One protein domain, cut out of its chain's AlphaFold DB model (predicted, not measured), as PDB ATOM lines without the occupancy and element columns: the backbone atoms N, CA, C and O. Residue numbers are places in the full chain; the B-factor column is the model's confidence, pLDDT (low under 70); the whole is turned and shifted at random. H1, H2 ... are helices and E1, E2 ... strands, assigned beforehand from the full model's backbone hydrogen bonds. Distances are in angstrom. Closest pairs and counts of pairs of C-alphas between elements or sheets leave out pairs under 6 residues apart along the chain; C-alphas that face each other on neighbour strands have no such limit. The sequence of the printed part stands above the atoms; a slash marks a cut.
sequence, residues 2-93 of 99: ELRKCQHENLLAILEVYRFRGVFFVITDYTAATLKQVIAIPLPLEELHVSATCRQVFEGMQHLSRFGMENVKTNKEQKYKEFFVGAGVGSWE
ATOM      1  N   GLU A   2      72.342  37.560  11.896       57.91
ATOM      2  CA  GLU A   2      72.229  36.125  11.562       57.91
ATOM      3  C   GLU A   2      73.600  35.467  11.314       57.91
ATOM      4  O   GLU A   2      73.765  34.267  11.500       57.91
ATOM      5  N   LEU A   3      74.624  36.268  11.002       63.12
ATOM      6  CA  LEU A   3      75.975  35.802  10.674       63.12
ATOM      7  C   LEU A   3      76.655  34.998  11.798       63.12
ATOM      8  O   LEU A   3      77.362  34.038  11.516       63.12
ATOM      9  N   ARG A   4      76.401  35.324  13.076       66.19
ATOM     10  CA  ARG A   4      76.946  34.551  14.212       66.19
ATOM     11  C   ARG A   4      76.326  33.157  14.354       66.19
ATOM     12  O   ARG A   4      76.896  32.324  15.043       66.19
ATOM     13  N   LYS A   5      75.164  32.902  13.743       70.06
ATOM     14  CA  LYS A   5      74.467  31.608  13.833       70.06
ATOM     15  C   LYS A   5      74.990  30.577  12.832       70.06
ATOM     16  O   LYS A   5      74.656  29.406  12.949       70.06
ATOM     17  N   CYS A   6      75.810  31.009  11.876       73.56
ATOM     18  CA  CYS A   6      76.261  30.204  10.743       73.56
ATOM     19  C   CYS A   6      77.707  29.719  10.937       73.56
ATOM     20  O   CYS A   6      78.501  29.716   9.998       73.56
ATOM     21  N   GLN A   7      78.079  29.402  12.182       81.44
ATOM     22  CA  GLN A   7      79.426  28.941  12.509       81.44
ATOM     23  C   GLN A   7      79.669  27.542  11.937       81.44
ATOM     24  O   GLN A   7      78.887  26.619  12.161       81.44
ATOM     25  N   HIS A   8      80.786  27.389  11.234       84.62
ATOM     26  CA  HIS A   8      81.218  26.135  10.634       84.62
ATOM     27  C   HIS A   8      82.741  26.101  10.561       84.62
ATOM     28  O   HIS A   8      83.366  27.139  10.370       84.62
ATOM     29  N   GLU A   9      83.341  24.916  10.644       86.81
ATOM     30  CA  GLU A   9      84.802  24.759  10.591       86.81
ATOM     31  C   GLU A   9      85.414  25.202   9.251       86.81
ATOM     32  O   GLU A   9      86.546  25.673   9.202       86.81
ATOM     33  N   ASN A  10      84.648  25.105   8.160       86.50
ATOM     34  CA  ASN A  10      85.050  25.593   6.835       86.50
ATOM     35  C   ASN A  10      84.519  26.997   6.528       86.50
ATOM     36  O   ASN A  10      84.376  27.351   5.364       86.50
ATOM     37  N   LEU A  11      84.167  27.786   7.541       83.62
ATOM     38  CA  LEU A  11      83.787  29.185   7.384       83.62
ATOM     39  C   LEU A  11      84.601  30.034   8.352       83.62
ATOM     40  O   LEU A  11      84.988  29.589   9.430       83.62
ATOM     41  N   LEU A  12      84.863  31.280   7.967       82.44
ATOM     42  CA  LEU A  12      85.576  32.200   8.839       82.44
ATOM     43  C   LEU A  12      84.692  32.559  10.041       82.44
ATOM     44  O   LEU A  12      83.616  33.139   9.878       82.44
ATOM     45  N   ALA A  13      85.149  32.222  11.247       82.94
ATOM     46  CA  ALA A  13      84.412  32.515  12.465       82.94
ATOM     47  C   ALA A  13      84.344  34.027  12.704       82.94
ATOM     48  O   ALA A  13      85.363  34.718  12.727       82.94
ATOM     49  N   ILE A  14      83.126  34.533  12.907       84.19
ATOM     50  CA  ILE A  14      82.875  35.915  13.316       84.19
ATOM     51  C   ILE A  14      82.758  35.935  14.835       84.19
ATOM     52  O   ILE A  14      81.774  35.448  15.398       84.19
ATOM     53  N   LEU A  15      83.757  36.523  15.485       84.88
ATOM     54  CA  LEU A  15      83.814  36.666  16.934       84.88
ATOM     55  C   LEU A  15      82.911  37.817  17.374       84.88
ATOM     56  O   LEU A  15      82.011  37.655  18.203       84.88
ATOM     57  N   GLU A  16      83.113  38.988  16.769       84.69
ATOM     58  CA  GLU A  16      82.430  40.218  17.153       84.69
ATOM     59  C   GLU A  16      82.134  41.110  15.953       84.69
ATOM     60  O   GLU A  16      82.762  41.011  14.903       84.69
ATOM     61  N   VAL A  17      81.146  41.993  16.106       83.69
ATOM     62  CA  VAL A  17      80.829  43.007  15.098       83.69
ATOM     63  C   VAL A  17      80.590  44.320  15.818       83.69
ATOM     64  O   VAL A  17      79.762  44.384  16.727       83.69
ATOM     65  N   TYR A  18      81.291  45.354  15.381       85.38
ATOM     66  CA  TYR A  18      81.182  46.709  15.894       85.38
ATOM     67  C   TYR A  18      80.622  47.628  14.821       85.38
ATOM     68  O   TYR A  18      80.897  47.453  13.636       85.38
ATOM     69  N   ARG A  19      79.860  48.638  15.239       89.06
ATOM     70  CA  ARG A  19      79.409  49.712  14.354       89.06
ATOM     71  C   ARG A  19      79.991  51.028  14.836       89.06
ATOM     72  O   ARG A  19      79.716  51.447  15.957       89.06
ATOM     73  N   PHE A  20      80.761  51.694  13.984       85.81
ATOM     74  CA  PHE A  20      81.340  52.995  14.296       85.81
ATOM     75  C   PHE A  20      81.224  53.925  13.092       85.81
ATOM     76  O   PHE A  20      81.646  53.585  11.992       85.81
ATOM     77  N   ARG A  21      80.613  55.102  13.302       92.06
ATOM     78  CA  ARG A  21      80.360  56.116  12.256       92.06
ATOM     79  C   ARG A  21      79.687  55.555  10.994       92.06
ATOM     80  O   ARG A  21      80.029  55.928   9.883       92.06
ATOM     81  N   GLY A  22      78.733  54.643  11.177       86.12
ATOM     82  CA  GLY A  22      78.002  54.018  10.071       86.12
ATOM     83  C   GLY A  22      78.704  52.818   9.430       86.12
ATOM     84  O   GLY A  22      78.027  52.063   8.749       86.12
ATOM     85  N   VAL A  23      79.984  52.581   9.724       84.81
ATOM     86  CA  VAL A  23      80.764  51.458   9.188       84.81
ATOM     87  C   VAL A  23      80.703  50.257  10.129       84.81
ATOM     88  O   VAL A  23      80.788  50.415  11.353       84.81
ATOM     89  N   PHE A  24      80.571  49.058   9.558       83.00
ATOM     90  CA  PHE A  24      80.673  47.799  10.290       83.00
ATOM     91  C   PHE A  24      82.107  47.266  10.285       83.00
ATOM     92  O   PHE A  24      82.740  47.153   9.241       83.00
ATOM     93  N   PHE A  25      82.587  46.892  11.467       84.12
ATOM     94  CA  PHE A  25      83.864  46.224  11.683       84.12
ATOM     95  C   PHE A  25      83.583  44.812  12.170       84.12
ATOM     96  O   PHE A  25      82.929  44.637  13.197       84.12
ATOM     97  N   VAL A  26      84.069  43.813  11.442       85.06
ATOM     98  CA  VAL A  26      83.894  42.400  11.787       85.06
ATOM     99  C   VAL A  26      85.217  41.872  12.326       85.06
ATOM    100  O   VAL A  26      86.237  41.933  11.643       85.06
ATOM    101  N   ILE A  27      85.201  41.380  13.560       85.81
ATOM    102  CA  ILE A  27      86.340  40.706  14.177       85.81
ATOM    103  C   ILE A  27      86.211  39.221  13.875       85.81
ATOM    104  O   ILE A  27      85.195  38.604  14.205       85.81
ATOM    105  N   THR A  28      87.236  38.659  13.248       84.44
ATOM    106  CA  THR A  28      87.271  37.252  12.851       84.44
ATOM    107  C   THR A  28      88.484  36.547  13.422       84.44
ATOM    108  O   THR A  28      89.470  37.195  13.780       84.44
ATOM    109  N   ASP A  29      88.440  35.218  13.436       82.25
ATOM    110  CA  ASP A  29      89.628  34.422  13.722       82.25
ATOM    111  C   ASP A  29      90.750  34.706  12.716       82.25
ATOM    112  O   ASP A  29      90.526  35.015  11.539       82.25
ATOM    113  N   TYR A  30      91.985  34.609  13.202       82.69
ATOM    114  CA  TYR A  30      93.166  34.743  12.366       82.69
ATOM    115  C   TYR A  30      93.370  33.483  11.522       82.69
ATOM    116  O   TYR A  30      93.443  32.373  12.046       82.69
ATOM    117  N   THR A  31      93.543  33.660  10.212       80.69
ATOM    118  CA  THR A  31      93.945  32.583   9.302       80.69
ATOM    119  C   THR A  31      95.377  32.799   8.840       80.69
ATOM    120  O   THR A  31      95.716  33.888   8.377       80.69
ATOM    121  N   ALA A  32      96.200  31.754   8.900       82.44
ATOM    122  CA  ALA A  32      97.626  31.856   8.598       82.44
ATOM    123  C   ALA A  32      97.948  32.155   7.122       82.44
ATOM    124  O   ALA A  32      98.968  32.779   6.840       82.44
ATOM    125  N   ALA A  33      97.119  31.697   6.178       82.25
ATOM    126  CA  ALA A  33      97.423  31.812   4.756       82.25
ATOM    127  C   ALA A  33      96.176  31.874   3.879       82.25
ATOM    128  O   ALA A  33      95.119  31.344   4.234       82.25
ATOM    129  N   THR A  34      96.345  32.478   2.697       84.12
ATOM    130  CA  THR A  34      95.320  32.523   1.656       84.12
ATOM    131  C   THR A  34      95.357  31.364   0.693       84.12
ATOM    132  O   THR A  34      96.437  30.872   0.416       84.12
ATOM    133  N   LEU A  35      94.225  30.946   0.110       83.00
ATOM    134  CA  LEU A  35      94.262  29.957  -0.972       83.00
ATOM    135  C   LEU A  35      95.166  30.450  -2.112       83.00
ATOM    136  O   LEU A  35      95.971  29.685  -2.627       83.00
ATOM    137  N   LYS A  36      95.116  31.752  -2.433       84.38
ATOM    138  CA  LYS A  36      96.031  32.394  -3.388       84.38
ATOM    139  C   LYS A  36      97.498  32.295  -2.949       84.38
ATOM    140  O   LYS A  36      98.364  32.095  -3.790       84.38
ATOM    141  N   GLN A  37      97.783  32.461  -1.660       84.44
ATOM    142  CA  GLN A  37      99.132  32.313  -1.118       84.44
ATOM    143  C   GLN A  37      99.580  30.851  -1.167       84.44
ATOM    144  O   GLN A  37     100.681  30.596  -1.628       84.44
ATOM    145  N   VAL A  38      98.718  29.907  -0.778       81.81
ATOM    146  CA  VAL A  38      98.983  28.462  -0.777       81.81
ATOM    147  C   VAL A  38      99.303  27.961  -2.184       81.81
ATOM    148  O   VAL A  38     100.302  27.275  -2.357       81.81
ATOM    149  N   ILE A  39      98.529  28.354  -3.203       84.12
ATOM    150  CA  ILE A  39      98.800  27.935  -4.592       84.12
ATOM    151  C   ILE A  39     100.043  28.590  -5.205       84.12
ATOM    152  O   ILE A  39     100.543  28.116  -6.218       84.12
ATOM    153  N   ALA A  40     100.520  29.694  -4.623       85.31
ATOM    154  CA  ALA A  40     101.735  30.371  -5.062       85.31
ATOM    155  C   ALA A  40     103.006  29.779  -4.427       85.31
ATOM    156  O   ALA A  40     104.110  30.138  -4.837       85.31
ATOM    157  N   ILE A  41     102.873  28.894  -3.430       87.50
ATOM    158  CA  ILE A  41     104.015  28.201  -2.835       87.50
ATOM    159  C   ILE A  41     104.592  27.244  -3.891       87.50
ATOM    160  O   ILE A  41     103.838  26.460  -4.466       87.50
ATOM    161  N   PRO A  42     105.916  27.250  -4.137       84.88
ATOM    162  CA  PRO A  42     106.562  26.383  -5.122       84.88
ATOM    163  C   PRO A  42     106.730  24.946  -4.592       84.88
ATOM    164  O   PRO A  42     107.819  24.380  -4.621       84.88
ATOM    165  N   LEU A  43     105.654  24.368  -4.062       86.81
ATOM    166  CA  LEU A  43     105.567  22.971  -3.658       86.81
ATOM    167  C   LEU A  43     104.685  22.213  -4.656       86.81
ATOM    168  O   LEU A  43     103.752  22.796  -5.214       86.81
ATOM    169  N   PRO A  44     104.954  20.920  -4.894       87.94
ATOM    170  CA  PRO A  44     104.122  20.117  -5.776       87.94
ATOM    171  C   PRO A  44     102.691  20.026  -5.229       87.94
ATOM    172  O   PRO A  44     102.445  19.509  -4.138       87.94
ATOM    173  N   LEU A  45     101.738  20.545  -6.005       88.31
ATOM    174  CA  LEU A  45     100.310  20.401  -5.749       88.31
ATOM    175  C   LEU A  45      99.777  19.207  -6.533       88.31
ATOM    176  O   LEU A  45      99.751  19.218  -7.760       88.31
ATOM    177  N   GLU A  46      99.329  18.192  -5.806       92.38
ATOM    178  CA  GLU A  46      98.684  17.015  -6.367       92.38
ATOM    179  C   GLU A  46      97.162  17.189  -6.416       92.38
ATOM    180  O   GLU A  46      96.573  17.990  -5.681       92.38
ATOM    181  N   GLU A  47      96.505  16.381  -7.247       93.31
ATOM    182  CA  GLU A  47      95.044  16.331  -7.350       93.31
ATOM    183  C   GLU A  47      94.377  16.078  -5.989       93.31
ATOM    184  O   GLU A  47      93.321  16.643  -5.693       93.31
ATOM    185  N   LEU A  48      95.020  15.294  -5.118       92.81
ATOM    186  CA  LEU A  48      94.545  15.047  -3.760       92.81
ATOM    187  C   LEU A  48      94.406  16.347  -2.944       92.81
ATOM    188  O   LEU A  48      93.415  16.535  -2.245       92.81
ATOM    189  N   HIS A  49      95.357  17.279  -3.061       87.62
ATOM    190  CA  HIS A  49      95.304  18.562  -2.353       87.62
ATOM    191  C   HIS A  49      94.173  19.454  -2.882       87.62
ATOM    192  O   HIS A  49      93.447  20.084  -2.106       87.62
ATOM    193  N   VAL A  50      94.000  19.484  -4.206       87.56
ATOM    194  CA  VAL A  50      92.948  20.267  -4.866       87.56
ATOM    195  C   VAL A  50      91.568  19.718  -4.511       87.56
ATOM    196  O   VAL A  50      90.704  20.470  -4.067       87.56
ATOM    197  N   SER A  51      91.365  18.407  -4.641       88.88
ATOM    198  CA  SER A  51      90.097  17.742  -4.320       88.88
ATOM    199  C   SER A  51      89.720  17.886  -2.842       88.88
ATOM    200  O   SER A  51      88.566  18.198  -2.541       88.88
ATOM    201  N   ALA A  52      90.682  17.760  -1.921       87.81
ATOM    202  CA  ALA A  52      90.453  17.987  -0.496       87.81
ATOM    203  C   ALA A  52      90.030  19.435  -0.197       87.81
ATOM    204  O   ALA A  52      89.079  19.654   0.554       87.81
ATOM    205  N   THR A  53      90.687  20.415  -0.827       88.25
ATOM    206  CA  THR A  53      90.342  21.837  -0.682       88.25
ATOM    207  C   THR A  53      88.949  22.125  -1.243       88.25
ATOM    208  O   THR A  53      88.130  22.758  -0.580       88.25
ATOM    209  N   CYS A  54      88.641  21.617  -2.440       87.81
ATOM    210  CA  CYS A  54      87.318  21.745  -3.045       87.81
ATOM    211  C   CYS A  54      86.231  21.161  -2.138       87.81
ATOM    212  O   CYS A  54      85.215  21.816  -1.921       87.81
ATOM    213  N   ARG A  55      86.452  19.967  -1.567       89.25
ATOM    214  CA  ARG A  55      85.505  19.337  -0.638       89.25
ATOM    215  C   ARG A  55      85.184  20.248   0.550       89.25
ATOM    216  O   ARG A  55      84.010  20.491   0.798       89.25
ATOM    217  N   GLN A  56      86.199  20.812   1.209       86.81
ATOM    218  CA  GLN A  56      86.002  21.732   2.340       86.81
ATOM    219  C   GLN A  56      85.217  22.992   1.946       86.81
ATOM    220  O   GLN A  56      84.335  23.440   2.679       86.81
ATOM    221  N   VAL A  57      85.498  23.559   0.767       87.62
ATOM    222  CA  VAL A  57      84.755  24.719   0.251       87.62
ATOM    223  C   VAL A  57      83.288  24.354  -0.002       87.62
ATOM    224  O   VAL A  57      82.393  25.104   0.388       87.62
ATOM    225  N   PHE A  58      83.018  23.196  -0.608       87.56
ATOM    226  CA  PHE A  58      81.652  22.722  -0.841       87.56
ATOM    227  C   PHE A  58      80.897  22.424   0.457       87.56
ATOM    228  O   PHE A  58      79.728  22.786   0.553       87.56
ATOM    229  N   GLU A  59      81.547  21.833   1.458       87.25
ATOM    230  CA  GLU A  59      80.964  21.585   2.784       87.25
ATOM    231  C   GLU A  59      80.555  22.901   3.463       87.25
ATOM    232  O   GLU A  59      79.419  23.035   3.925       87.25
ATOM    233  N   GLY A  60      81.420  23.921   3.424       85.44
ATOM    234  CA  GLY A  60      81.093  25.264   3.914       85.44
ATOM    235  C   GLY A  60      79.918  25.907   3.169       85.44
ATOM    236  O   GLY A  60      78.996  26.431   3.794       85.44
ATOM    237  N   MET A  61      79.892  25.824   1.835       85.25
ATOM    238  CA  MET A  61      78.781  26.360   1.032       85.25
ATOM    239  C   MET A  61      77.462  25.619   1.285       85.25
ATOM    240  O   MET A  61      76.408  26.248   1.373       85.25
ATOM    241  N   GLN A  62      77.508  24.297   1.447       86.19
ATOM    242  CA  GLN A  62      76.337  23.496   1.796       86.19
ATOM    243  C   GLN A  62      75.815  23.841   3.193       86.19
ATOM    244  O   GLN A  62      74.609  23.807   3.427       86.19
ATOM    245  N   HIS A  63      76.698  24.170   4.136       85.31
ATOM    246  CA  HIS A  63      76.270  24.668   5.435       85.31
ATOM    247  C   HIS A  63      75.533  26.006   5.287       85.31
ATOM    248  O   HIS A  63      74.420  26.135   5.788       85.31
ATOM    249  N   LEU A  64      76.099  26.966   4.545       81.31
ATOM    250  CA  LEU A  64      75.493  28.286   4.319       81.31
ATOM    251  C   LEU A  64      74.123  28.219   3.636       81.31
ATOM    252  O   LEU A  64      73.224  28.979   4.004       81.31
ATOM    253  N   SER A  65      73.936  27.306   2.681       82.81
ATOM    254  CA  SER A  65      72.654  27.170   1.984       82.81
ATOM    255  C   SER A  65      71.510  26.789   2.929       82.81
ATOM    256  O   SER A  65      70.386  27.243   2.739       82.81
ATOM    257  N   ARG A  66      71.787  26.057   4.020       83.62
ATOM    258  CA  ARG A  66      70.786  25.719   5.054       83.62
ATOM    259  C   ARG A  66      70.267  26.936   5.820       83.62
ATOM    260  O   ARG A  66      69.208  26.853   6.433       83.62
ATOM    261  N   PHE A  67      70.996  28.049   5.783       79.25
ATOM    262  CA  PHE A  67      70.617  29.315   6.412       79.25
ATOM    263  C   PHE A  67      70.049  30.325   5.400       79.25
ATOM    264  O   PHE A  67      69.929  31.506   5.721       79.25
ATOM    265  N   GLY A  68      69.714  29.893   4.176       68.44
ATOM    266  CA  GLY A  68      69.167  30.771   3.135       68.44
ATOM    267  C   GLY A  68      70.191  31.749   2.547       68.44
ATOM    268  O   GLY A  68      69.822  32.720   1.889       68.44
ATOM    269  N   MET A  69      71.491  31.513   2.762       65.50
ATOM    270  CA  MET A  69      72.577  32.301   2.165       65.50
ATOM    271  C   MET A  69      72.998  31.692   0.827       65.50
ATOM    272  O   MET A  69      74.109  31.202   0.652       65.50
ATOM    273  N   GLU A  70      72.066  31.684  -0.120       54.09
ATOM    274  CA  GLU A  70      72.177  30.892  -1.352       54.09
ATOM    275  C   GLU A  70      72.917  31.630  -2.482       54.09
ATOM    276  O   GLU A  70      73.262  31.028  -3.491       54.09
ATOM    277  N   ASN A  71      73.201  32.930  -2.317       44.44
ATOM    278  CA  ASN A  71      73.777  33.780  -3.363       44.44
ATOM    279  C   ASN A  71      74.705  34.877  -2.815       44.44
ATOM    280  O   ASN A  71      74.514  36.063  -3.097       44.44
ATOM    281  N   VAL A  72      75.764  34.512  -2.085       48.75
ATOM    282  CA  VAL A  72      76.918  35.424  -2.011       48.75
ATOM    283  C   VAL A  72      77.535  35.432  -3.405       48.75
ATOM    284  O   VAL A  72      78.211  34.485  -3.806       48.75
ATOM    285  N   LYS A  73      77.195  36.462  -4.191       42.81
ATOM    286  CA  LYS A  73      77.642  36.642  -5.572       42.81
ATOM    287  C   LYS A  73      79.140  36.353  -5.650       42.81
ATOM    288  O   LYS A  73      79.958  37.133  -5.173       42.81
ATOM    289  N   THR A  74      79.511  35.278  -6.338       42.16
ATOM    290  CA  THR A  74      80.884  35.021  -6.788       42.16
ATOM    291  C   THR A  74      81.223  35.965  -7.953       42.16
ATOM    292  O   THR A  74      81.663  35.537  -9.021       42.16
ATOM    293  N   ASN A  75      80.969  37.269  -7.775       32.16
ATOM    294  CA  ASN A  75      81.197  38.291  -8.783       32.16
ATOM    295  C   ASN A  75      82.704  38.406  -9.048       32.16
ATOM    296  O   ASN A  75      83.525  38.402  -8.129       32.16
ATOM    297  N   LYS A  76      83.064  38.449 -10.329       35.00
ATOM    298  CA  LYS A  76      84.429  38.251 -10.826       35.00
ATOM    299  C   LYS A  76      85.396  39.381 -10.445       35.00
ATOM    300  O   LYS A  76      86.599  39.182 -10.573       35.00
ATOM    301  N   GLU A  77      84.902  40.501  -9.916       33.16
ATOM    302  CA  GLU A  77      85.700  41.718  -9.684       33.16
ATOM    303  C   GLU A  77      85.953  42.073  -8.207       33.16
ATOM    304  O   GLU A  77      86.913  42.779  -7.919       33.16
ATOM    305  N   GLN A  78      85.216  41.503  -7.245       32.78
ATOM    306  CA  GLN A  78      85.533  41.621  -5.801       32.78
ATOM    307  C   GLN A  78      86.345  40.423  -5.262       32.78
ATOM    308  O   GLN A  78      86.672  40.328  -4.078       32.78
ATOM    309  N   LYS A  79      86.716  39.502  -6.158       36.97
ATOM    310  CA  LYS A  79      87.044  38.097  -5.880       36.97
ATOM    311  C   LYS A  79      88.396  37.798  -5.208       36.97
ATOM    312  O   LYS A  79      88.838  36.655  -5.243       36.97
ATOM    313  N   TYR A  80      89.059  38.775  -4.590       33.72
ATOM    314  CA  TYR A  80      90.351  38.555  -3.916       33.72
ATOM    315  C   TYR A  80      90.414  38.989  -2.455       33.72
ATOM    316  O   TYR A  80      91.494  38.896  -1.872       33.72
ATOM    317  N   LYS A  81      89.307  39.438  -1.854       32.38
ATOM    318  CA  LYS A  81      89.331  39.835  -0.440       32.38
ATOM    319  C   LYS A  81      88.479  38.992   0.492       32.38
ATOM    320  O   LYS A  81      88.910  38.756   1.608       32.38
ATOM    321  N   GLU A  82      87.320  38.508   0.078       44.03
ATOM    322  CA  GLU A  82      86.338  38.071   1.071       44.03
ATOM    323  C   GLU A  82      85.571  36.856   0.562       44.03
ATOM    324  O   GLU A  82      84.597  36.994  -0.165       44.03
ATOM    325  N   PHE A  83      86.042  35.660   0.916       38.47
ATOM    326  CA  PHE A  83      85.139  34.597   1.389       38.47
ATOM    327  C   PHE A  83      85.882  33.405   1.968       38.47
ATOM    328  O   PHE A  83      85.394  32.715   2.852       38.47
ATOM    329  N   PHE A  84      87.108  33.212   1.528       36.56
ATOM    330  CA  PHE A  84      88.060  32.428   2.266       36.56
ATOM    331  C   PHE A  84      89.269  33.312   2.382       36.56
ATOM    332  O   PHE A  84      89.763  33.808   1.367       36.56
ATOM    333  N   VAL A  85      89.742  33.417   3.619       32.31
ATOM    334  CA  VAL A  85      91.024  33.958   4.038       32.31
ATOM    335  C   VAL A  85      90.954  35.329   4.691       32.31
ATOM    336  O   VAL A  85      90.681  36.346   4.064       32.31
ATOM    337  N   GLY A  86      91.326  35.330   5.966       33.16
ATOM    338  CA  GLY A  86      91.771  36.514   6.662       33.16
ATOM    339  C   GLY A  86      92.907  37.205   5.918       33.16
ATOM    340  O   GLY A  86      94.010  36.681   5.785       33.16
ATOM    341  N   ALA A  87      92.632  38.429   5.493       28.25
ATOM    342  CA  ALA A  87      93.479  39.563   5.814       28.25
ATOM    343  C   ALA A  87      92.709  40.865   5.567       28.25
ATOM    344  O   ALA A  87      92.436  41.232   4.426       28.25
ATOM    345  N   GLY A  88      92.488  41.605   6.655       26.83
ATOM    346  CA  GLY A  88      92.345  43.057   6.633       26.83
ATOM    347  C   GLY A  88      90.910  43.559   6.693       26.83
ATOM    348  O   GLY A  88      90.121  43.286   5.802       26.83
ATOM    349  N   VAL A  89      90.632  44.335   7.745       31.09
ATOM    350  CA  VAL A  89      89.516  45.279   7.915       31.09
ATOM    351  C   VAL A  89      88.805  45.596   6.588       31.09
ATOM    352  O   VAL A  89      89.258  46.443   5.815       31.09
ATOM    353  N   GLY A  90      87.707  44.888   6.326       37.12
ATOM    354  CA  GLY A  90      86.796  45.140   5.214       37.12
ATOM    355  C   GLY A  90      85.626  45.983   5.705       37.12
ATOM    356  O   GLY A  90      84.900  45.572   6.610       37.12
ATOM    357  N   SER A  91      85.487  47.188   5.152       28.25
ATOM    358  CA  SER A  91      84.316  48.044   5.344       28.25
ATOM    359  C   SER A  91      83.175  47.477   4.507       28.25
ATOM    360  O   SER A  91      83.229  47.540   3.280       28.25
ATOM    361  N   TRP A  92      82.152  46.937   5.163       36.34
ATOM    362  CA  TRP A  92      80.909  46.561   4.498       36.34
ATOM    363  C   TRP A  92      80.070  47.826   4.297       36.34
ATOM    364  O   TRP A  92      79.447  48.312   5.242       36.34
ATOM    365  N   GLU A  93      80.077  48.382   3.086       25.27
ATOM    366  CA  GLU A  93      79.014  49.289   2.649       25.27
ATOM    367  C   GLU A  93      77.850  48.428   2.156       25.27
ATOM    368  O   GLU A  93      77.899  47.801   1.101       25.27
TER     369      GLU A  93
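AT A GLANCE: This is residues 2 to 93 of the 99 residues of an uncharacterized protein of Cadophora sp. DSE1049 (UniProt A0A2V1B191). What shape is this? It is elongated: the hairpin E1 and E2 makes one end, a free stretch, residues 40 to 49, sticks out at the other, and long helix H2 runs back from there. Unnamed residues 66 to 93 then fold back to end beside E2. What makes it up? The printed part has 92 residues, with antiparallel strands E1 and E2, then H1 and H2, mixed in class, under half of its residues in named elements. How spread is it? It is only just compact, close to loose, radius of gyration of the C-alphas 14.7 A, spanning 47 by 29 by 25 A.

IN THESE COORDINATES: Where are the strands? E1, residues 14 to 20, begins at C-alpha (82.875, 35.915, 13.316) and is 17.2 A long; E2 is residues 23 to 28, 16.0 A. And the helices? H1 is residues 35 to 40, 8.5 A; H2, residues 47 to 65, 26.6 A, ends at C-alpha (72.654, 27.170, 1.984).

HOW THE PARTS SIT: How do the strands pair? Hairpin E1 and E2 is antiparallel at 159 degrees; N 18 and O 25, 2.8 A, are within hydrogen-bond range. How do the helices stand? H1 and H2 are apart, and H2 is apart from both strands. In both helices every O i to N i+4 pair is within hydrogen-bond range.

THE WHOLE: How far does it reach? The two C-alphas farthest apart, of Arg 21 and Glu 46, are 47.0 A apart. Is anything cut or uncertain? The printed part has no cut and no long link; pLDDT is under 70 at residues 2 to 4 and 68 to 93.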